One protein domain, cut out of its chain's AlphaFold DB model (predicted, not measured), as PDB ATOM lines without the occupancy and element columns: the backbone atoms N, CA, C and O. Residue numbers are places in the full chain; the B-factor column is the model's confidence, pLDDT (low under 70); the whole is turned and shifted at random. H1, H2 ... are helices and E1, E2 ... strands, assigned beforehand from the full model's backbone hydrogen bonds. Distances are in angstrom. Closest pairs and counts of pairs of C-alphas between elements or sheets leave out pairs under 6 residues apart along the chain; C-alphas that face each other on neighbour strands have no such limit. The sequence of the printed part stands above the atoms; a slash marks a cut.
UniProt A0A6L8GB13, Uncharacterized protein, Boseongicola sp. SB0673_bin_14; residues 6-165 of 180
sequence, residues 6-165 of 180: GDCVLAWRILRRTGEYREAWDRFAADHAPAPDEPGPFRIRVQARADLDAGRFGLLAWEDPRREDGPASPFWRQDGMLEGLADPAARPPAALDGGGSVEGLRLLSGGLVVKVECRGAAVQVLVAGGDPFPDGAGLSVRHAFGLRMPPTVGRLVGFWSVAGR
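Overview. This is residues 6 to 165 of the 180 residues of an uncharacterized protein of Boseongicola sp. SB0673_bin_14 (UniProt A0A6L8GB13). A strongly twisted, curled sheet of six strands forms the middle, with helix H4 over one part of it; toward the other end of the longest axis, H1 and H2 make a corner, H3 runs beside H2, and the long unnamed stretch of residues 58 to 81 winds through the space between these helices and the sheet. Residues 144 to 151, before most of H4, stick out from the body. The printed part has 160 residues, with four named helices and six named strands in the order H1 H2 E1 H3 E2 E3 E4 E5 E6 H4; the sheet is mixed, in the order E1 E3 E4 E5 E2 E6. The class is mixed, helices and strands, with 78 residues, under half, in named elements. The whole is compact, with a radius of gyration of the C-alphas of 15.8 A and spans of 46 by 31 by 30 A.

Along the chain. The strands are E1, residues 43 to 46; E3, residues 101 to 106; E4, residues 112 to 118, 19.6 A long; E5, residues 121 to 127, 19.8 A; E2, residues 82 to 87, 15.2 A; and E6, residues 138 to 141. The helices are H1, residues 7 to 15; H2, residues 19 to 31, 18.9 A; H3, residues 49 to 57, 15.5 A; and H4, residues 151 to 163, 18.0 A. H1 begins at C-alpha 7 (201.251, 224.789, 247.282), and H4 ends at C-alpha 163 (203.254, 232.321, 263.640).

Arrangement. E3, E4 and E5 form a meander, each strand the antiparallel neighbour of the one before, in two hairpins; N 103 and O 115 are 2.9 A apart, N 116 and O 123 2.8 A. Edge strand E1 is parallel to E3, with N 45 and O 104 at 2.9 A. E2 is parallel to E5, at 70 degrees between directions, with N 84 and O 126 at 2.8 A. E2 is antiparallel to edge strand E6, with N 85 and O 140 at 2.8 A. The pairing is staggered: E2 pairs with E5 over residues 82 to 84 and with E6 over 84 to 87. H4 is on the sheet, in two layers, helix on one face, at a height over the sheet of 8.5 A; it lies over none of the strands, but only just, with 2 C-alphas each on E4 and E5. The closest C-alphas of H4 and E4 are those of Ala 163 and Cys 118, 6.5 A apart. H1 only grazes the sheet with residues 7 to 10. H2 and H3 are close but not clearly touching, Tyr 21 and Phe 57 having the closest C-alphas at 7.6 A, and run opposite ways at a shallow tilt of 4 degrees. In H1 and H4 every O i to N i+4 pair is within hydrogen-bond range, in H2 8 of 9, in H3 0 of 5 but 6 of 6 O i to N i+3 pairs.

Size, cuts and confidence. The C-alphas farthest apart are those of Ala 30 and Leu 147, 51.6 A. The printed part has no cut. The links H2 to E1, H3 to E2 and E2 to E3 are long. Mean pLDDT of the printed part is 82.0; residue 6, residues 93 to 99 and residues 142 to 165 are under 70.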
ATOM      1  N   GLY A   6     201.855 225.274 251.434       54.44
ATOM      2  CA  GLY A   6     202.826 225.978 250.576       54.44
ATOM      3  C   GLY A   6     202.449 225.955 249.089       54.44
ATOM      4  O   GLY A   6     202.778 226.878 248.343       54.44
ATOM      5  N   ASP A   7     201.686 224.945 248.670       72.06
ATOM      6  CA  ASP A   7     201.251 224.789 247.282       72.06
ATOM      7  C   ASP A   7     200.189 225.818 246.907       72.06
ATOM      8  O   ASP A   7     200.142 226.222 245.759       72.06
ATOM      9  N   CYS A   8     199.372 226.296 247.850       78.94
ATOM     10  CA  CYS A   8     198.326 227.287 247.571       78.94
ATOM     11  C   CYS A   8     198.902 228.634 247.088       78.94
ATOM     12  O   CYS A   8     198.401 229.220 246.129       78.94
ATOM     13  N   VAL A   9     199.998 229.096 247.702       82.94
ATOM     14  CA  VAL A   9     200.698 230.331 247.302       82.94
ATOM     15  C   VAL A   9     201.398 230.148 245.952       82.94
ATOM     16  O   VAL A   9     201.335 231.021 245.084       82.94
ATOM     17  N   LEU A  10     202.044 228.997 245.727       85.88
ATOM     18  CA  LEU A  10     202.673 228.694 244.439       85.88
ATOM     19  C   LEU A  10     201.634 228.526 243.318       85.88
ATOM     20  O   LEU A  10     201.804 229.091 242.238       85.88
ATOM     21  N   ALA A  11     200.546 227.805 243.585       89.38
ATOM     22  CA  ALA A  11     199.421 227.627 242.676       89.38
ATOM     23  C   ALA A  11     198.827 228.978 242.293       89.38
ATOM     24  O   ALA A  11     198.588 229.218 241.112       89.38
ATOM     25  N   TRP A  12     198.692 229.904 243.248       92.06
ATOM     26  CA  TRP A  12     198.241 231.256 242.942       92.06
ATOM     27  C   TRP A  12     199.212 232.006 242.040       92.06
ATOM     28  O   TRP A  12     198.804 232.577 241.029       92.06
ATOM     29  N   ARG A  13     200.513 231.970 242.360       90.31
ATOM     30  CA  ARG A  13     201.561 232.598 241.540       90.31
ATOM     31  C   ARG A  13     201.547 232.107 240.094       90.31
ATOM     32  O   ARG A  13     201.862 232.894 239.203       90.31
ATOM     33  N   ILE A  14     201.214 230.837 239.870       92.50
ATOM     34  CA  ILE A  14     201.070 230.254 238.534       92.50
ATOM     35  C   ILE A  14     199.747 230.705 237.906       92.50
ATOM     36  O   ILE A  14     199.766 231.302 236.830       92.50
ATOM     37  N   LEU A  15     198.617 230.494 238.589       94.38
ATOM     38  CA  LEU A  15     197.273 230.789 238.085       94.38
ATOM     39  C   LEU A  15     197.134 232.249 237.644       94.38
ATOM     40  O   LEU A  15     196.716 232.508 236.515       94.38
ATOM     41  N   ARG A  16     197.592 233.207 238.464       93.69
ATOM     42  CA  ARG A  16     197.513 234.651 238.167       93.69
ATOM     43  C   ARG A  16     198.335 235.095 236.952       93.69
ATOM     44  O   ARG A  16     198.262 236.255 236.543       93.69
ATOM     45  N   ARG A  17     199.169 234.210 236.394       92.62
ATOM     46  CA  ARG A  17     199.956 234.439 235.172       92.62
ATOM     47  C   ARG A  17     199.352 233.777 233.937       92.62
ATOM     48  O   ARG A  17     199.780 234.103 232.835       92.62
ATOM     49  N   THR A  18     198.384 232.881 234.104       94.81
ATOM     50  CA  THR A  18     197.707 232.234 232.976       94.81
ATOM     51  C   THR A  18     196.825 233.241 232.231       94.81
ATOM     52  O   THR A  18     196.195 234.098 232.853       94.81
ATOM     53  N   GLY A  19     196.800 233.158 230.895       95.06
ATOM     54  CA  GLY A  19     195.943 234.015 230.063       95.06
ATOM     55  C   GLY A  19     194.463 233.774 230.347       95.06
ATOM     56  O   GLY A  19     193.724 234.720 230.592       95.06
ATOM     57  N   GLU A  20     194.077 232.502 230.463       96.75
ATOM     58  CA  GLU A  20     192.698 232.085 230.732       96.75
ATOM     59  C   GLU A  20     192.118 232.724 232.003       96.75
ATOM     60  O   GLU A  20     191.021 233.284 231.971       96.75
ATOM     61  N   TYR A  21     192.860 232.698 233.118       96.94
ATOM     62  CA  TYR A  21     192.396 233.319 234.360       96.94
ATOM     63  C   TYR A  21     192.295 234.843 234.241       96.94
ATOM     64  O   TYR A  21     191.345 235.440 234.737       96.94
ATOM     65  N   ARG A  22     193.258 235.490 233.572       96.25
ATOM     66  CA  ARG A  22     193.274 236.953 233.414       96.25
ATOM     67  C   ARG A  22     192.117 237.448 232.555       96.25
ATOM     68  O   ARG A  22     191.422 238.367 232.964       96.25
ATOM     69  N   GLU A  23     191.867 236.803 231.423       96.81
ATOM     70  CA  GLU A  23     190.741 237.124 230.537       96.81
ATOM     71  C   GLU A  23     189.388 236.871 231.214       96.81
ATOM     72  O   GLU A  23     188.401 237.573 230.983       96.81
ATOM     73  N   ALA A  24     189.315 235.835 232.048       96.81
ATOM     74  CA  ALA A  24     188.149 235.569 232.872       96.81
ATOM     75  C   ALA A  24     187.926 236.654 233.933       96.81
ATOM     76  O   ALA A  24     186.804 237.141 234.066       96.81
ATOM     77  N   TRP A  25     188.987 237.047 234.641       96.25
ATOM     78  CA  TRP A  25     188.952 238.130 235.617       96.25
ATOM     79  C   TRP A  25     188.563 239.466 234.975       96.25
ATOM     80  O   TRP A  25     187.740 240.173 235.535       96.25
ATOM     81  N   ASP A  26     189.091 239.799 233.795       96.00
ATOM     82  CA  ASP A  26     188.786 241.067 233.117       96.00
ATOM     83  C   ASP A  26     187.309 241.203 232.763       96.00
ATOM     84  O   ASP A  26     186.713 242.255 232.984       96.00
ATOM     85  N   ARG A  27     186.695 240.119 232.275       95.38
ATOM     86  CA  ARG A  27     185.247 240.080 232.035       95.38
ATOM     87  C   ARG A  27     184.459 240.236 233.328       95.38
ATOM     88  O   ARG A  27     183.527 241.024 233.386       95.38
ATOM     89  N   PHE A  28     184.858 239.512 234.372       95.19
ATOM     90  CA  PHE A  28     184.223 239.633 235.678       95.19
ATOM     91  C   PHE A  28     184.299 241.076 236.210       95.19
ATOM     92  O   PHE A  28     183.270 241.649 236.554       95.19
ATOM     93  N   ALA A  29     185.491 241.674 236.223       93.62
ATOM     94  CA  ALA A  29     185.749 242.995 236.786       93.62
ATOM     95  C   ALA A  29     185.100 244.142 235.994       93.62
ATOM     96  O   ALA A  29     184.827 245.191 236.572       93.62
ATOM     97  N   ALA A  30     184.847 243.962 234.693       93.31
ATOM     98  CA  ALA A  30     184.124 244.943 233.884       93.31
ATOM     99  C   ALA A  30     182.646 245.070 234.298       93.31
ATOM    100  O   ALA A  30     182.098 246.171 234.291       93.31
ATOM    101  N   ASP A  31     182.030 243.952 234.689       92.06
ATOM    102  CA  ASP A  31     180.584 243.865 234.913       92.06
ATOM    103  C   ASP A  31     180.193 243.881 236.401       92.06
ATOM    104  O   ASP A  31     179.017 244.042 236.735       92.06
ATOM    105  N   HIS A  32     181.156 243.705 237.312       90.19
ATOM    106  CA  HIS A  32     180.880 243.500 238.733       90.19
ATOM    107  C   HIS A  32     181.627 244.490 239.620       90.19
ATOM    108  O   HIS A  32     182.845 244.649 239.548       90.19
ATOM    109  N   ALA A  33     180.879 245.114 240.529       84.62
ATOM    110  CA  ALA A  33     181.456 245.896 241.611       84.62
ATOM    111  C   ALA A  33     182.171 244.984 242.630       84.62
ATOM    112  O   ALA A  33     181.793 243.816 242.783       84.62
ATOM    113  N   PRO A  34     183.163 245.510 243.374       81.06
ATOM    114  CA  PRO A  34     183.776 244.786 244.482       81.06
ATOM    115  C   PRO A  34     182.719 244.306 245.476       81.06
ATOM    116  O   PRO A  34     181.821 245.063 245.857       81.06
ATOM    117  N   ALA A  35     182.831 243.051 245.908       85.38
ATOM    118  CA  ALA A  35     181.920 242.513 246.904       85.38
ATOM    119  C   ALA A  35     182.077 243.261 248.243       85.38
ATOM    120  O   ALA A  35     183.204 243.620 248.606       85.38
ATOM    121  N   PRO A  36     180.972 243.510 248.969       89.94
ATOM    122  CA  PRO A  36     181.021 244.220 250.236       89.94
ATOM    123  C   PRO A  36     181.736 243.386 251.303       89.94
ATOM    124  O   PRO A  36     181.722 242.150 251.272       89.94
ATOM    125  N   ASP A  37     182.317 244.083 252.273       92.81
ATOM    126  CA  ASP A  37     182.838 243.469 253.487       92.81
ATOM    127  C   ASP A  37     181.745 243.485 254.580       92.81
ATOM    128  O   ASP A  37     181.004 244.464 254.714       92.81
ATOM    129  N   GLU A  38     181.626 242.404 255.356       91.94
ATOM    130  CA  GLU A  38     180.833 242.364 256.588       91.94
ATOM    131  C   GLU A  38     181.675 242.824 257.797       91.94
ATOM    132  O   GLU A  38     182.900 242.659 257.796       91.94
ATOM    133  N   PRO A  39     181.047 243.406 258.838       88.88
ATOM    134  CA  PRO A  39     181.744 243.769 260.070       88.88
ATOM    135  C   PRO A  39     182.366 242.554 260.767       88.88
ATOM    136  O   PRO A  39     181.766 241.479 260.809       88.88
ATOM    137  N   GLY A  40     183.535 242.746 261.378       86.81
ATOM    138  CA  GLY A  40     184.173 241.723 262.199       86.81
ATOM    139  C   GLY A  40     185.591 242.092 262.648       86.81
ATOM    140  O   GLY A  40     186.102 243.162 262.303       86.81
ATOM    141  N   PRO A  41     186.263 241.188 263.383       84.69
ATOM    142  CA  PRO A  41     187.588 241.435 263.962       84.69
ATOM    143  C   PRO A  41     188.732 241.443 262.931       84.69
ATOM    144  O   PRO A  41     189.884 241.712 263.268       84.69
ATOM    145  N   PHE A  42     188.429 241.111 261.682       88.19
ATOM    146  CA  PHE A  42     189.297 241.196 260.515       88.19
ATOM    147  C   PHE A  42     188.413 241.428 259.287       88.19
ATOM    148  O   PHE A  42     187.188 241.363 259.375       88.19
ATOM    149  N   ARG A  43     189.018 241.697 258.128       90.88
ATOM    150  CA  ARG A  43     188.252 241.872 256.891       90.88
ATOM    151  C   ARG A  43     187.536 240.571 256.530       90.88
ATOM    152  O   ARG A  43     188.202 239.566 256.275       90.88
ATOM    153  N   ILE A  44     186.209 240.599 256.447       93.25
ATOM    154  CA  ILE A  44     185.407 239.465 255.989       93.25
ATOM    155  C   ILE A  44     184.642 239.889 254.739       93.25
ATOM    156  O   ILE A  44     183.734 240.704 254.817       93.25
ATOM    157  N   ARG A  45     184.991 239.331 253.581       94.69
ATOM    158  CA  ARG A  45     184.269 239.580 252.327       94.69
ATOM    159  C   ARG A  45     183.015 238.713 252.265       94.69
ATOM    160  O   ARG A  45     183.087 237.521 252.567       94.69
ATOM    161  N   VAL A  46     181.897 239.259 251.795       95.12
ATOM    162  CA  VAL A  46     180.702 238.462 251.481       95.12
ATOM    163  C   VAL A  46     180.805 237.916 250.059       95.12
ATOM    164  O   VAL A  46     181.015 238.675 249.119       95.12
ATOM    165  N   GLN A  47     180.669 236.600 249.884       95.44
ATOM    166  CA  GLN A  47     180.697 235.958 248.570       95.44
ATOM    167  C   GLN A  47     179.513 236.436 247.718       95.44
ATOM    168  O   GLN A  47     178.355 236.340 248.129       95.44
ATOM    169  N   ALA A  48     179.790 236.912 246.507       94.44
ATOM    170  CA  ALA A  48     178.770 237.277 245.533       94.44
ATOM    171  C   ALA A  48     178.331 236.061 244.700       94.44
ATOM    172  O   ALA A  48     179.047 235.074 244.572       94.44
ATOM    173  N   ARG A  49     177.167 236.120 244.039       94.56
ATOM    174  CA  ARG A  49     176.767 235.044 243.103       94.56
ATOM    175  C   ARG A  49     177.756 234.870 241.950       94.56
ATOM    176  O   ARG A  49     178.014 233.745 241.546       94.56
ATOM    177  N   ALA A  50     178.334 235.969 241.473       93.69
ATOM    178  CA  ALA A  50     179.338 235.955 240.415       93.69
ATOM    179  C   ALA A  50     180.650 235.259 240.828       93.69
ATOM    180  O   ALA A  50     181.381 234.769 239.971       93.69
ATOM    181  N   ASP A  51     180.933 235.148 242.132       95.31
ATOM    182  CA  ASP A  51     182.100 234.418 242.642       95.31
ATOM    183  C   ASP A  51     182.018 232.910 242.402       95.31
ATOM    184  O   ASP A  51     183.049 232.240 242.358       95.31
ATOM    185  N   LEU A  52     180.815 232.363 242.208       95.00
ATOM    186  CA  LEU A  52     180.639 230.934 241.944       95.00
ATOM    187  C   LEU A  52     181.337 230.505 240.645       95.00
ATOM    188  O   LEU A  52     181.857 229.389 240.570       95.00
ATOM    189  N   ASP A  53     181.443 231.408 239.667       95.69
ATOM    190  CA  ASP A  53     182.139 231.155 238.403       95.69
ATOM    191  C   ASP A  53     183.658 231.033 238.579       95.69
ATOM    192  O   ASP A  53     184.319 230.361 237.780       95.69
ATOM    193  N   ALA A  54     184.229 231.598 239.651       95.81
ATOM    194  CA  ALA A  54     185.634 231.404 240.008       95.81
ATOM    195  C   ALA A  54     185.934 229.933 240.370       95.81
ATOM    196  O   ALA A  54     187.081 229.479 240.289       95.81
ATOM    197  N   GLY A  55     184.894 229.153 240.685       94.31
ATOM    198  CA  GLY A  55     184.973 227.728 240.990       94.31
ATOM    199  C   GLY A  55     185.598 226.881 239.883       94.31
ATOM    200  O   GLY A  55     186.236 225.875 240.194       94.31
ATOM    201  N   ARG A  56     185.510 227.295 238.610       95.56
ATOM    202  CA  ARG A  56     186.181 226.597 237.493       95.56
ATOM    203  C   ARG A  56     187.709 226.620 237.592       95.56
ATOM    204  O   ARG A  56     188.369 225.750 237.042       95.56
ATOM    205  N   PHE A  57     188.254 227.590 238.327       95.06
ATOM    206  CA  PHE A  57     189.680 227.706 238.635       95.06
ATOM    207  C   PHE A  57     190.033 227.133 240.014       95.06
ATOM    208  O   PHE A  57     191.148 227.314 240.496       95.06
ATOM    209  N   GLY A  58     189.084 226.463 240.677       93.94
ATOM    210  CA  GLY A  58     189.258 225.943 242.031       93.94
ATOM    211  C   GLY A  58     189.207 227.018 243.119       93.94
ATOM    212  O   GLY A  58     189.637 226.753 244.239       93.94
ATOM    213  N   LEU A  59     188.695 228.216 242.826       95.62
ATOM    214  CA  LEU A  59     188.560 229.303 243.798       95.62
ATOM    215  C   LEU A  59     187.157 229.332 244.410       95.62
ATOM    216  O   LEU A  59     186.180 228.938 243.779       95.62
ATOM    217  N   LEU A  60     187.051 229.814 245.647       95.75
ATOM    218  CA  LEU A  60     185.762 230.100 246.284       95.75
ATOM    219  C   LEU A  60     185.216 231.470 245.889       95.75
ATOM    220  O   LEU A  60     184.018 231.699 245.995       95.75
ATOM    221  N   ALA A  61     186.085 232.382 245.469       95.88
ATOM    222  CA  ALA A  61     185.698 233.696 244.995       95.88
ATOM    223  C   ALA A  61     186.821 234.314 244.169       95.88
ATOM    224  O   ALA A  61     187.979 233.898 244.283       95.88
ATOM    225  N   TRP A  62     186.475 235.286 243.330       95.94
ATOM    226  CA  TRP A  62     187.442 235.912 242.444       95.94
ATOM    227  C   TRP A  62     188.509 236.677 243.235       95.94
ATOM    228  O   TRP A  62     188.238 237.268 244.286       95.94
ATOM    229  N   GLU A  63     189.732 236.669 242.714       94.38
ATOM    230  CA  GLU A  63     190.869 237.414 243.259       94.38
ATOM    231  C   GLU A  63     191.601 238.138 242.132       94.38
ATOM    232  O   GLU A  63     191.845 237.550 241.073       94.38
ATOM    233  N   ASP A  64     191.971 239.397 242.368       93.44
ATOM    234  CA  ASP A  64     192.619 240.217 241.350       93.44
ATOM    235  C   ASP A  64     194.034 239.684 241.057       93.44
ATOM    236  O   ASP A  64     194.919 239.748 241.920       93.44
ATOM    237  N   PRO A  65     194.314 239.189 239.834       93.38
ATOM    238  CA  PRO A  65     195.633 238.680 239.486       93.38
ATOM    239  C   PRO A  65     196.705 239.776 239.403       93.38
ATOM    240  O   PRO A  65     197.891 239.445 239.286       93.38
ATOM    241  N   ARG A  66     196.337 241.060 239.435       90.94
ATOM    242  CA  ARG A  66     197.238 242.214 239.284       90.94
ATOM    243  C   ARG A  66     197.547 242.922 240.593       90.94
ATOM    244  O   ARG A  66     198.531 243.647 240.640       90.94
ATOM    245  N   ARG A  67     196.773 242.687 241.652       86.50
ATOM    246  CA  ARG A  67     196.994 243.349 242.939       86.50
ATOM    247  C   ARG A  67     198.368 242.960 243.503       86.50
ATOM    248  O   ARG A  67     198.649 241.774 243.719       86.50
ATOM    249  N   GLU A  68     199.245 243.950 243.658       74.31
ATOM    250  CA  GLU A  68     200.604 243.763 244.187       74.31
ATOM    251  C   GLU A  68     200.561 243.552 245.703       74.31
ATOM    252  O   GLU A  68     201.096 242.560 246.190       74.31
ATOM    253  N   ASP A  69     199.763 244.360 246.407       73.62
ATOM    254  CA  ASP A  69     199.441 244.206 247.836       73.62
ATOM    255  C   ASP A  69     198.259 243.239 248.066       73.62
ATOM    256  O   ASP A  69     197.394 243.432 248.929       73.62
ATOM    257  N   GLY A  70     198.131 242.244 247.186       70.44
ATOM    258  CA  GLY A  70     197.116 241.195 247.260       70.44
ATOM    259  C   GLY A  70     197.450 240.156 248.328       70.44
ATOM    260  O   GLY A  70     198.598 240.085 248.775       70.44
ATOM    261  N   PRO A  71     196.480 239.317 248.728       75.62
ATOM    262  CA  PRO A  71     196.791 238.187 249.589       75.62
ATOM    263  C   PRO A  71     197.814 237.268 248.901       75.62
ATOM    264  O   PRO A  71     197.855 237.146 247.668       75.62
ATOM    265  N   ALA A  72     198.649 236.601 249.697       81.00
ATOM    266  CA  ALA A  72     199.631 235.651 249.184       81.00
ATOM    267  C   ALA A  72     198.951 234.453 248.494       81.00
ATOM    268  O   ALA A  72     199.544 233.829 247.611       81.00
ATOM    269  N   SER A  73     197.708 234.146 248.871       87.81
ATOM    270  CA  SER A  73     196.859 233.114 248.290       87.81
ATOM    271  C   SER A  73     195.395 233.577 248.211       87.81
ATOM    272  O   SER A  73     194.888 234.188 249.151       87.81
ATOM    273  N   PRO A  74     194.641 233.227 247.155       93.25
ATOM    274  CA  PRO A  74     193.201 233.425 247.121       93.25
ATOM    275  C   PRO A  74     192.517 232.427 248.065       93.25
ATOM    276  O   PRO A  74     193.159 231.544 248.653       93.25
ATOM    277  N   PHE A  75     191.195 232.548 248.176       94.25
ATOM    278  CA  PHE A  75     190.386 231.536 248.841       94.25
ATOM    279  C   PHE A  75     190.205 230.321 247.926       94.25
ATOM    280  O   PHE A  75     189.506 230.399 246.916       94.25
ATOM    281  N   TRP A  76     190.832 229.195 248.268       93.00
ATOM    282  CA  TRP A  76     190.756 227.962 247.479       93.00
ATOM    283  C   TRP A  76     189.575 227.103 247.903       93.00
ATOM    284  O   TRP A  76     189.363 226.869 249.096       93.00
ATOM    285  N   ARG A  77     188.877 226.537 246.921       90.31
ATOM    286  CA  ARG A  77     187.959 225.426 247.141       90.31
ATOM    287  C   ARG A  77     188.795 224.185 247.444       90.31
ATOM    288  O   ARG A  77     189.597 223.752 246.621       90.31
ATOM    289  N   GLN A  78     188.628 223.634 248.639       83.06
ATOM    290  CA  GLN A  78     189.373 222.466 249.098       83.06
ATOM    291  C   GLN A  78     188.393 221.379 249.524       83.06
ATOM    292  O   GLN A  78     187.574 221.594 250.417       83.06
ATOM    293  N   ASP A  79     188.493 220.212 248.891       75.38
ATOM    294  CA  ASP A  79     187.769 219.030 249.347       75.38
ATOM    295  C   ASP A  79     188.300 218.624 250.724       75.38
ATOM    296  O   ASP A  79     189.511 218.467 250.908       75.38
ATOM    297  N   GLY A  80     187.400 218.470 251.697       71.19
ATOM    298  CA  GLY A  80     187.783 218.170 253.077       71.19
ATOM    299  C   GLY A  80     188.522 219.321 253.763       71.19
ATOM    300  O   GLY A  80     189.496 219.081 254.480       71.19
ATOM    301  N   MET A  81     188.095 220.568 253.521       80.75
ATOM    302  CA  MET A  81     188.568 221.730 254.276       80.75
ATOM    303  C   MET A  81     188.419 221.476 255.781       80.75
ATOM    304  O   MET A  81     187.419 220.917 256.224       80.75
ATOM    305  N   LEU A  82     189.426 221.878 256.563       81.25
ATOM    306  CA  LEU A  82     189.383 221.723 258.014       81.25
ATOM    307  C   LEU A  82     188.188 222.481 258.582       81.25
ATOM    308  O   LEU A  82     188.011 223.659 258.284       81.25
ATOM    309  N   GLU A  83     187.416 221.814 259.430       85.50
ATOM    310  CA  GLU A  83     186.303 222.435 260.132       85.50
ATOM    311  C   GLU A  83     186.757 222.995 261.481       85.50
ATOM    312  O   GLU A  83     187.567 222.404 262.206       85.50
ATOM    313  N   GLY A  84     186.224 224.158 261.826       86.00
ATOM    314  CA  GLY A  84     186.500 224.838 263.077       86.00
ATOM    315  C   GLY A  84     185.272 225.528 263.642       86.00
ATOM    316  O   GLY A  84     184.190 225.524 263.059       86.00
ATOM    317  N   LEU A  85     185.465 226.121 264.809       87.31
ATOM    318  CA  LEU A  85     184.471 226.890 265.541       87.31
ATOM    319  C   LEU A  85     185.092 228.232 265.922       87.31
ATOM    320  O   LEU A  85     186.292 228.303 266.213       87.31
ATOM    321  N   ALA A  86     184.255 229.260 266.010       86.88
ATOM    322  CA  ALA A  86     184.592 230.424 266.813       86.88
ATOM    323  C   ALA A  86     184.638 230.004 268.291       86.88
ATOM    324  O   ALA A  86     183.689 229.410 268.804       86.88
ATOM    325  N   ASP A  87     185.752 230.285 268.955       84.75
ATOM    326  CA  ASP A  87     185.989 229.906 270.344       84.75
ATOM    327  C   ASP A  87     186.419 231.143 271.148       84.75
ATOM    328  O   ASP A  87     187.528 231.645 270.944       84.75
ATOM    329  N   PRO A  88     185.572 231.645 272.065       82.75
ATOM    330  CA  PRO A  88     185.896 232.794 272.911       82.75
ATOM    331  C   PRO A  88     187.119 232.587 273.814       82.75
ATOM    332  O   PRO A  88     187.712 233.561 274.266       82.75
ATOM    333  N   ALA A  89     187.489 231.336 274.108       81.44
ATOM    334  CA  ALA A  89     188.662 231.016 274.917       81.44
ATOM    335  C   ALA A  89     189.949 230.905 274.081       81.44
ATOM    336  O   ALA A  89     191.051 230.901 274.638       81.44
ATOM    337  N   ALA A  90     189.837 230.812 272.753       79.75
ATOM    338  CA  ALA A  90     190.986 230.767 271.861       79.75
ATOM    339  C   ALA A  90     191.537 232.179 271.594       79.75
ATOM    340  O   ALA A  90     190.816 233.175 271.602       79.75
ATOM    341  N   ARG A  91     192.844 232.272 271.315       73.75
ATOM    342  CA  ARG A  91     193.486 233.555 270.987       73.75
ATOM    343  C   ARG A  91     192.905 234.116 269.675       73.75
ATOM    344  O   ARG A  91     192.864 233.373 268.689       73.75
ATOM    345  N   PRO A  92     192.528 235.409 269.621       70.88
ATOM    346  CA  PRO A  92     192.008 236.026 268.408       70.88
ATOM    347  C   PRO A  92     192.992 235.937 267.234       70.88
ATOM    348  O   PRO A  92     194.189 236.187 267.428       70.88
ATOM    349  N   PRO A  93     192.519 235.679 266.001       66.69
ATOM    350  CA  PRO A  93     193.382 235.614 264.825       66.69
ATOM    351  C   PRO A  93     194.057 236.957 264.507       66.69
ATOM    352  O   PRO A  93     195.154 236.981 263.965       66.69
ATOM    353  N   ALA A  94     193.451 238.084 264.891       63.28
ATOM    354  CA  ALA A  94     194.036 239.415 264.717       63.28
ATOM    355  C   ALA A  94     195.330 239.630 265.532       63.28
ATOM    356  O   ALA A  94     196.061 240.589 265.296       63.28
ATOM    357  N   ALA A  95     195.641 238.737 266.477       56.38
ATOM    358  CA  ALA A  95     196.811 238.828 267.344       56.38
ATOM    359  C   ALA A  95     198.049 238.088 266.796       56.38
ATOM    360  O   ALA A  95     198.893 237.670 267.590       56.38
ATOM    361  N   LEU A  96     198.159 237.863 265.479       64.50
ATOM    362  CA  LEU A  96     199.330 237.214 264.876       64.50
ATOM    363  C   LEU A  96     200.571 238.113 264.964       64.50
ATOM    364  O   LEU A  96     200.699 239.108 264.251       64.50
ATOM    365  N   ASP A  97     201.524 237.725 265.806       55.59
ATOM    366  CA  ASP A  97     202.800 238.419 265.946       55.59
ATOM    367  C   ASP A  97     203.716 238.098 264.745       55.59
ATOM    368  O   ASP A  97     204.106 236.954 264.522       55.59
ATOM    369  N   GLY A  98     204.116 239.113 263.967       58.34
ATOM    370  CA  GLY A  98     205.174 238.963 262.951       58.34
ATOM    371  C   GLY A  98     204.744 238.980 261.479       58.34
ATOM    372  O   GLY A  98     205.389 238.316 260.665       58.34
ATOM    373  N   GLY A  99     203.720 239.766 261.130       65.62
ATOM    374  CA  GLY A  99     203.395 240.097 259.734       65.62
ATOM    375  C   GLY A  99     202.548 239.050 259.010       65.62
ATOM    376  O   GLY A  99     202.692 238.881 257.802       65.62
ATOM    377  N   GLY A 100     201.716 238.313 259.749       76.81
ATOM    378  CA  GLY A 100     200.656 237.495 259.163       76.81
ATOM    379  C   GLY A 100     199.399 238.314 258.867       76.81
ATOM    380  O   GLY A 100     199.213 239.391 259.431       76.81
ATOM    381  N   SER A 101     198.535 237.795 257.999       84.25
ATOM    382  CA  SER A 101     197.221 238.366 257.702       84.25
ATOM    383  C   SER A 101     196.120 237.357 258.010       84.25
ATOM    384  O   SER A 101     196.326 236.140 257.963       84.25
ATOM    385  N   VAL A 102     194.942 237.878 258.344       87.69
ATOM    386  CA  VAL A 102     193.722 237.088 258.487       87.69
ATOM    387  C   VAL A 102     192.638 237.737 257.657       87.69
ATOM    388  O   VAL A 102     192.414 238.943 257.756       87.69
ATOM    389  N   GLU A 103     191.971 236.927 256.849       91.50
ATOM    390  CA  GLU A 103     190.841 237.340 256.028       91.50
ATOM    391  C   GLU A 103     189.726 236.302 256.128       91.50
ATOM    392  O   GLU A 103     189.974 235.102 256.267       91.50
ATOM    393  N   GLY A 104     188.486 236.761 256.020       93.81
ATOM    394  CA  GLY A 104     187.304 235.915 255.949       93.81
ATOM    395  C   GLY A 104     186.632 235.974 254.584       93.81
ATOM    396  O   GLY A 104     186.649 237.007 253.914       93.81
ATOM    397  N   LEU A 105     185.986 234.876 254.208       95.69
ATOM    398  CA  LEU A 105     185.019 234.818 253.119       95.69
ATOM    399  C   LEU A 105     183.723 234.189 253.636       95.69
ATOM    400  O   LEU A 105     183.671 232.981 253.885       95.69
ATOM    401  N   ARG A 106     182.677 235.002 253.785       95.94
ATOM    402  CA  ARG A 106     181.326 234.533 254.092       95.94
ATOM    403  C   ARG A 106     180.728 233.908 252.839       95.94
ATOM    404  O   ARG A 106     180.500 234.600 251.853       95.94
ATOM    405  N   LEU A 107     180.484 232.604 252.867       94.94
ATOM    406  CA  LEU A 107     179.902 231.867 251.751       94.94
ATOM    407  C   LEU A 107     178.397 232.127 251.653       94.94
ATOM    408  O   LEU A 107     177.714 232.276 252.666       94.94
ATOM    409  N   LEU A 108     177.850 232.054 250.439       93.19
ATOM    410  CA  LEU A 108     176.402 232.115 250.203       93.19
ATOM    411  C   LEU A 108     175.634 230.985 250.908       93.19
ATOM    412  O   LEU A 108     174.450 231.123 251.195       93.19
ATOM    413  N   SER A 109     176.309 229.872 251.210       90.50
ATOM    414  CA  SER A 109     175.775 228.767 252.014       90.50
ATOM    415  C   SER A 109     175.717 229.063 253.519       90.50
ATOM    416  O   SER A 109     175.331 228.190 254.290       90.50
ATOM    417  N   GLY A 110     176.151 230.247 253.959       90.88
ATOM    418  CA  GLY A 110     176.137 230.698 255.353       90.88
ATOM    419  C   GLY A 110     177.459 230.495 256.098       90.88
ATOM    420  O   GLY A 110     177.800 231.311 256.946       90.88
ATOM    421  N   GLY A 111     178.235 229.460 255.761       92.62
ATOM    422  CA  GLY A 111     179.531 229.194 256.401       92.62
ATOM    423  C   GLY A 111     180.570 230.296 256.170       92.62
ATOM    424  O   GLY A 111     180.528 231.004 255.166       92.62
ATOM    425  N   LEU A 112     181.532 230.414 257.082       94.19
ATOM    426  CA  LEU A 112     182.644 231.359 256.981       94.19
ATOM    427  C   LEU A 112     183.951 230.609 256.749       94.19
ATOM    428  O   LEU A 112     184.346 229.783 257.567       94.19
ATOM    429  N   VAL A 113     184.659 230.930 255.670       93.81
ATOM    430  CA  VAL A 113     186.034 230.460 255.480       93.81
ATOM    431  C   VAL A 113     186.982 231.500 256.047       93.81
ATOM    432  O   VAL A 113     187.067 232.611 255.530       93.81
ATOM    433  N   VAL A 114     187.707 231.139 257.100       91.81
ATOM    434  CA  VAL A 114     188.769 231.965 257.677       91.81
ATOM    435  C   VAL A 114     190.095 231.513 257.089       91.81
ATOM    436  O   VAL A 114     190.486 230.352 257.234       91.81
ATOM    437  N   LYS A 115     190.790 232.432 256.424       91.06
ATOM    438  CA  LYS A 115     192.118 232.226 255.855       91.06
ATOM    439  C   LYS A 115     193.143 232.979 256.685       91.06
ATOM    440  O   LYS A 115     192.998 234.172 256.936       91.06
ATOM    441  N   VAL A 116     194.194 232.274 257.078       86.25
ATOM    442  CA  VAL A 116     195.339 232.831 257.793       86.25
ATOM    443  C   VAL A 116     196.579 232.665 256.931       86.25
ATOM    444  O   VAL A 116     196.891 231.551 256.505       86.25
ATOM    445  N   GLU A 117     197.304 233.755 256.699       84.56
ATOM    446  CA  GLU A 117     198.562 233.751 255.960       84.56
ATOM    447  C   GLU A 117     199.716 234.192 256.859       84.56
ATOM    448  O   GLU A 117     199.607 235.138 257.635       84.56
ATOM    449  N   CYS A 118     200.853 233.508 256.765       78.81
ATOM    450  CA  CYS A 118     202.072 233.891 257.467       78.81
ATOM    451  C   CYS A 118     203.290 233.351 256.715       78.81
ATOM    452  O   CYS A 118     203.332 232.171 256.366       78.81
ATOM    453  N   ARG A 119     204.296 234.208 256.476       73.75
ATOM    454  CA  ARG A 119     205.608 233.839 255.896       73.75
ATOM    455  C   ARG A 119     205.521 232.971 254.626       73.75
ATOM    456  O   ARG A 119     206.288 232.027 254.463       73.75
ATOM    457  N   GLY A 120     204.590 233.293 253.726       72.00
ATOM    458  CA  GLY A 120     204.428 232.585 252.449       72.00
ATOM    459  C   GLY A 120     203.696 231.240 252.540       72.00
ATOM    460  O   GLY A 120     203.726 230.477 251.579       72.00
ATOM    461  N   ALA A 121     203.039 230.953 253.664       75.88
ATOM    462  CA  ALA A 121     202.101 229.846 253.809       75.88
ATOM    463  C   ALA A 121     200.693 230.380 254.089       75.88
ATOM    464  O   ALA A 121     200.541 231.405 254.758       75.88
ATOM    465  N   ALA A 122     199.681 229.660 253.605       81.81
ATOM    466  CA  ALA A 122     198.275 229.969 253.833       81.81
ATOM    467  C   ALA A 122     197.527 228.729 254.336       81.81
ATOM    468  O   ALA A 122     197.755 227.607 253.877       81.81
ATOM    469  N   VAL A 123     196.620 228.943 255.283       83.38
ATOM    470  CA  VAL A 123     195.747 227.924 255.869       83.38
ATOM    471  C   VAL A 123     194.316 228.436 255.820       83.38
ATOM    472  O   VAL A 123     194.082 229.608 256.092       83.38
ATOM    473  N   GLN A 124     193.363 227.558 255.500       88.94
ATOM    474  CA  GLN A 124     191.936 227.871 255.503       88.94
ATOM    475  C   GLN A 124     191.184 226.921 256.427       88.94
ATOM    476  O   GLN A 124     191.467 225.720 256.454       88.94
ATOM    477  N   VAL A 125     190.223 227.467 257.161       88.88
ATOM    478  CA  VAL A 125     189.329 226.720 258.044       88.88
ATOM    479  C   VAL A 125     187.900 227.157 257.765       88.88
ATOM    480  O   VAL A 125     187.615 228.352 257.702       88.88
ATOM    481  N   LEU A 126     187.009 226.186 257.612       91.19
ATOM    482  CA  LEU A 126     185.578 226.407 257.496       91.19
ATOM    483  C   LEU A 126     184.960 226.445 258.894       91.19
ATOM    484  O   LEU A 126     184.971 225.453 259.618       91.19
ATOM    485  N   VAL A 127     184.386 227.583 259.261       90.88
ATOM    486  CA  VAL A 127     183.509 227.717 260.421       90.88
ATOM    487  C   VAL A 127     182.080 227.495 259.940       90.88
ATOM    488  O   VAL A 127     181.516 228.316 259.211       90.88
ATOM    489  N   ALA A 128     181.518 226.343 260.298       80.38
ATOM    490  CA  ALA A 128     180.140 226.006 259.971       80.38
ATOM    491  C   ALA A 128     179.182 226.818 260.859       80.38
ATOM    492  O   ALA A 128     179.316 226.819 262.080       80.38
ATOM    493  N   GLY A 129     178.220 227.504 260.242       74.69
ATOM    494  CA  GLY A 129     177.255 228.359 260.936       74.69
ATOM    495  C   GLY A 129     177.057 229.692 260.217       74.69
ATOM    496  O   GLY A 129     178.000 230.233 259.646       74.69
ATOM    497  N   GLY A 130     175.821 230.191 260.215       74.75
ATOM    498  CA  GLY A 130     175.443 231.445 259.550       74.75
ATOM    499  C   GLY A 130     175.727 232.704 260.368       74.75
ATOM    500  O   GLY A 130     175.575 233.806 259.851       74.75
ATOM    501  N   ASP A 131     176.129 232.547 261.628       83.75
ATOM    502  CA  ASP A 131     176.278 233.674 262.538       83.75
ATOM    503  C   ASP A 131     177.533 234.512 262.217       83.75
ATOM    504  O   ASP A 131     178.544 233.983 261.716       83.75
ATOM    505  N   PRO A 132     177.499 235.829 262.499       84.94
ATOM    506  CA  PRO A 132     178.679 236.684 262.445       84.94
ATOM    507  C   PRO A 132     179.804 236.142 263.329       84.94
ATOM    508  O   PRO A 132     179.554 235.603 264.410       84.94
ATOM    509  N   PHE A 133     181.053 236.288 262.883       85.25
ATOM    510  CA  PHE A 133     182.190 235.866 263.696       85.25
ATOM    511  C   PHE A 133     182.318 236.798 264.912       85.25
ATOM    512  O   PHE A 133     182.444 238.007 264.712       85.25
ATOM    513  N   PRO A 134     182.286 236.286 266.157       85.50
ATOM    514  CA  PRO A 134     182.265 237.147 267.331       85.50
ATOM    515  C   PRO A 134     183.553 237.957 267.490       85.50
ATOM    516  O   PRO A 134     184.661 237.435 267.322       85.50
ATOM    517  N   ASP A 135     183.412 239.216 267.900       82.88
ATOM    518  CA  ASP A 135     184.552 240.049 268.271       82.88
ATOM    519  C   ASP A 135     185.313 239.427 269.447       82.88
ATOM    520  O   ASP A 135     184.732 238.977 270.435       82.88
ATOM    521  N   GLY A 136     186.641 239.383 269.334       80.06
ATOM    522  CA  GLY A 136     187.507 238.812 270.366       80.06
ATOM    523  C   GLY A 136     187.488 237.282 270.465       80.06
ATOM    524  O   GLY A 136     188.210 236.743 271.300       80.06
ATOM    525  N   ALA A 137     186.736 236.569 269.619       84.00
ATOM    526  CA  ALA A 137     186.844 235.118 269.537       84.00
ATOM    527  C   ALA A 137     188.107 234.687 268.778       84.00
ATOM    528  O   ALA A 137     188.547 235.321 267.813       84.00
ATOM    529  N   GLY A 138     188.687 233.573 269.213       83.44
ATOM    530  CA  GLY A 138     189.692 232.829 268.472       83.44
ATOM    531  C   GLY A 138     189.079 231.780 267.550       83.44
ATOM    532  O   GLY A 138     187.865 231.587 267.489       83.44
ATOM    533  N   LEU A 139     189.948 231.074 266.831       83.44
ATOM    534  CA  LEU A 139     189.571 229.938 265.999       83.44
ATOM    535  C   LEU A 139     190.045 228.644 266.663       83.44
ATOM    536  O   LEU A 139     191.240 228.473 266.906       83.44
ATOM    537  N   SER A 140     189.120 227.718 266.904       80.50
ATOM    538  CA  SER A 140     189.429 226.380 267.405       80.50
ATOM    539  C   SER A 140     189.111 225.348 266.331       80.50
ATOM    540  O   SER A 140     188.014 225.326 265.779       80.50
ATOM    541  N   VAL A 141     190.080 224.498 265.996       75.81
ATOM    542  CA  VAL A 141     189.907 223.436 264.997       75.81
ATOM    543  C   VAL A 141     189.542 222.156 265.735       75.81
ATOM    544  O   VAL A 141     190.353 221.619 266.492       75.81
ATOM    545  N   ARG A 142     188.326 221.646 265.516       65.31
ATOM    546  CA  ARG A 142     187.937 220.339 266.054       65.31
ATOM    547  C   ARG A 142     188.415 219.268 265.095       65.31
ATOM    548  O   ARG A 142     187.987 219.216 263.950       65.31
ATOM    549  N   HIS A 143     189.254 218.367 265.583       60.59
ATOM    550  CA  HIS A 143     189.574 217.151 264.857       60.59
ATOM    551  C   HIS A 143     189.283 215.942 265.741       60.59
ATOM    552  O   HIS A 143     189.799 215.846 266.853       60.59
ATOM    553  N   ALA A 144     188.469 215.004 265.255       52.44
ATOM    554  CA  ALA A 144     188.338 213.704 265.899       52.44
ATOM    555  C   ALA A 144     189.661 212.953 265.699       52.44
ATOM    556  O   ALA A 144     190.045 212.649 264.567       52.44
ATOM    557  N   PHE A 145     190.419 212.731 266.769       53.38
ATOM    558  CA  PHE A 145     191.641 211.941 266.683       53.38
ATOM    559  C   PHE A 145     191.289 210.449 266.640       53.38
ATOM    560  O   PHE A 145     190.634 209.933 267.541       53.38
ATOM    561  N   GLY A 146     191.772 209.750 265.612       48.94
ATOM    562  CA  GLY A 146     192.214 208.361 265.761       48.94
ATOM    563  C   GLY A 146     193.686 208.323 266.205       48.94
ATOM    564  O   GLY A 146     194.300 209.367 266.411       48.94
ATOM    565  N   LEU A 147     194.300 207.136 266.283       38.75
ATOM    566  CA  LEU A 147     195.700 206.918 266.720       38.75
ATOM    567  C   LEU A 147     196.794 207.642 265.892       38.75
ATOM    568  O   LEU A 147     197.980 207.506 266.189       38.75
ATOM    569  N   ARG A 148     196.441 208.396 264.843       52.31
ATOM    570  CA  ARG A 148     197.372 209.209 264.049       52.31
ATOM    571  C   ARG A 148     196.782 210.582 263.760       52.31
ATOM    572  O   ARG A 148     195.673 210.694 263.245       52.31
ATOM    573  N   MET A 149     197.567 211.620 264.044       56.66
ATOM    574  CA  MET A 149     197.256 212.997 263.671       56.66
ATOM    575  C   MET A 149     197.324 213.146 262.143       56.66
ATOM    576  O   MET A 149     198.369 212.839 261.559       56.66
ATOM    577  N   PRO A 150     196.261 213.631 261.479       60.62
ATOM    578  CA  PRO A 150     196.315 213.859 260.045       60.62
ATOM    579  C   PRO A 150     197.375 214.904 259.683       60.62
ATOM    580  O   PRO A 150     197.541 215.889 260.413       60.62
ATOM    581  N   PRO A 151     198.073 214.741 258.546       64.25
ATOM    582  CA  PRO A 151     199.120 215.666 258.114       64.25
ATOM    583  C   PRO A 151     198.671 217.134 258.070       64.25
ATOM    584  O   PRO A 151     199.467 218.025 258.360       64.25
ATOM    585  N   THR A 152     197.399 217.396 257.754       61.16
ATOM    586  CA  THR A 152     196.805 218.741 257.715       61.16
ATOM    587  C   THR A 152     196.807 219.412 259.091       61.16
ATOM    588  O   THR A 152     197.181 220.576 259.206       61.16
ATOM    589  N   VAL A 153     196.486 218.662 260.151       59.31
ATOM    590  CA  VAL A 153     196.497 219.150 261.540       59.31
ATOM    591  C   VAL A 153     197.925 219.342 262.040       59.31
ATOM    592  O   VAL A 153     198.236 220.380 262.614       59.31
ATOM    593  N   GLY A 154     198.831 218.399 261.761       58.78
ATOM    594  CA  GLY A 154     200.242 218.542 262.141       58.78
ATOM    595  C   GLY A 154     200.902 219.782 261.531       58.78
ATOM    596  O   GLY A 154     201.704 220.453 262.179       58.78
ATOM    597  N   ARG A 155     200.514 220.141 260.304       65.31
ATOM    598  CA  ARG A 155     200.967 221.376 259.647       65.31
ATOM    599  C   ARG A 155     200.336 222.620 260.229       65.31
ATOM    600  O   ARG A 155     201.041 223.607 260.364       65.31
ATOM    601  N   LEU A 156     199.055 222.571 260.586       65.19
ATOM    602  CA  LEU A 156     198.394 223.658 261.300       65.19
ATOM    603  C   LEU A 156     199.149 223.954 262.603       65.19
ATOM    604  O   LEU A 156     199.549 225.087 262.842       65.19
ATOM    605  N   VAL A 157     199.450 222.919 263.390       62.09
ATOM    606  CA  VAL A 157     200.254 223.035 264.618       62.09
ATOM    607  C   VAL A 157     201.645 223.599 264.322       62.09
ATOM    608  O   VAL A 157     202.093 224.501 265.027       62.09
ATOM    609  N   GLY A 158     202.319 223.132 263.267       59.56
ATOM    610  CA  GLY A 158     203.609 223.681 262.840       59.56
ATOM    611  C   GLY A 158     203.530 225.159 262.436       59.56
ATOM    612  O   GLY A 158     204.374 225.953 262.845       59.56
ATOM    613  N   PHE A 159     202.489 225.540 261.698       62.94
ATOM    614  CA  PHE A 159     202.217 226.908 261.270       62.94
ATOM    615  C   PHE A 159     201.976 227.823 262.473       62.94
ATOM    616  O   PHE A 159     202.672 228.823 262.620       62.94
ATOM    617  N   TRP A 160     201.087 227.445 263.396       62.19
ATOM    618  CA  TRP A 160     200.829 228.205 264.625       62.19
ATOM    619  C   TRP A 160     202.058 228.274 265.534       62.19
ATOM    620  O   TRP A 160     202.339 229.317 266.116       62.19
ATOM    621  N   SER A 161     202.858 227.207 265.591       58.03
ATOM    622  CA  SER A 161     204.127 227.189 266.332       58.03
ATOM    623  C   SER A 161     205.199 228.103 265.731       58.03
ATOM    624  O   SER A 161     206.222 228.335 266.372       58.03
ATOM    625  N   VAL A 162     205.021 228.590 264.501       55.06
ATOM    626  CA  VAL A 162     205.917 229.548 263.830       55.06
ATOM    627  C   VAL A 162     205.317 230.955 263.850       55.06
ATOM    628  O   VAL A 162     206.047 231.910 264.109       55.06
ATOM    629  N   ALA A 163     204.008 231.070 263.632       54.53
ATOM    630  CA  ALA A 163     203.254 232.321 263.640       54.53
ATOM    631  C   ALA A 163     203.037 232.885 265.057       54.53
ATOM    632  O   ALA A 163     202.868 234.085 265.222       54.53
ATOM    633  N   GLY A 164     203.072 232.035 266.089       49.38
ATOM    634  CA  GLY A 164     202.945 232.427 267.495       49.38
ATOM    635  C   GLY A 164     204.270 232.687 268.219       49.38
ATOM    636  O   GLY A 164     204.250 233.011 269.405       49.38
ATOM    637  N   ARG A 165     205.433 232.533 267.560       46.59
ATOM    638  CA  ARG A 165     206.722 232.871 268.189       46.59
ATOM    639  C   ARG A 165     206.913 234.377 268.167       46.59
ATOM    640  O   ARG A 165     207.067 234.963 267.094       46.59
TER     641      ARG A 165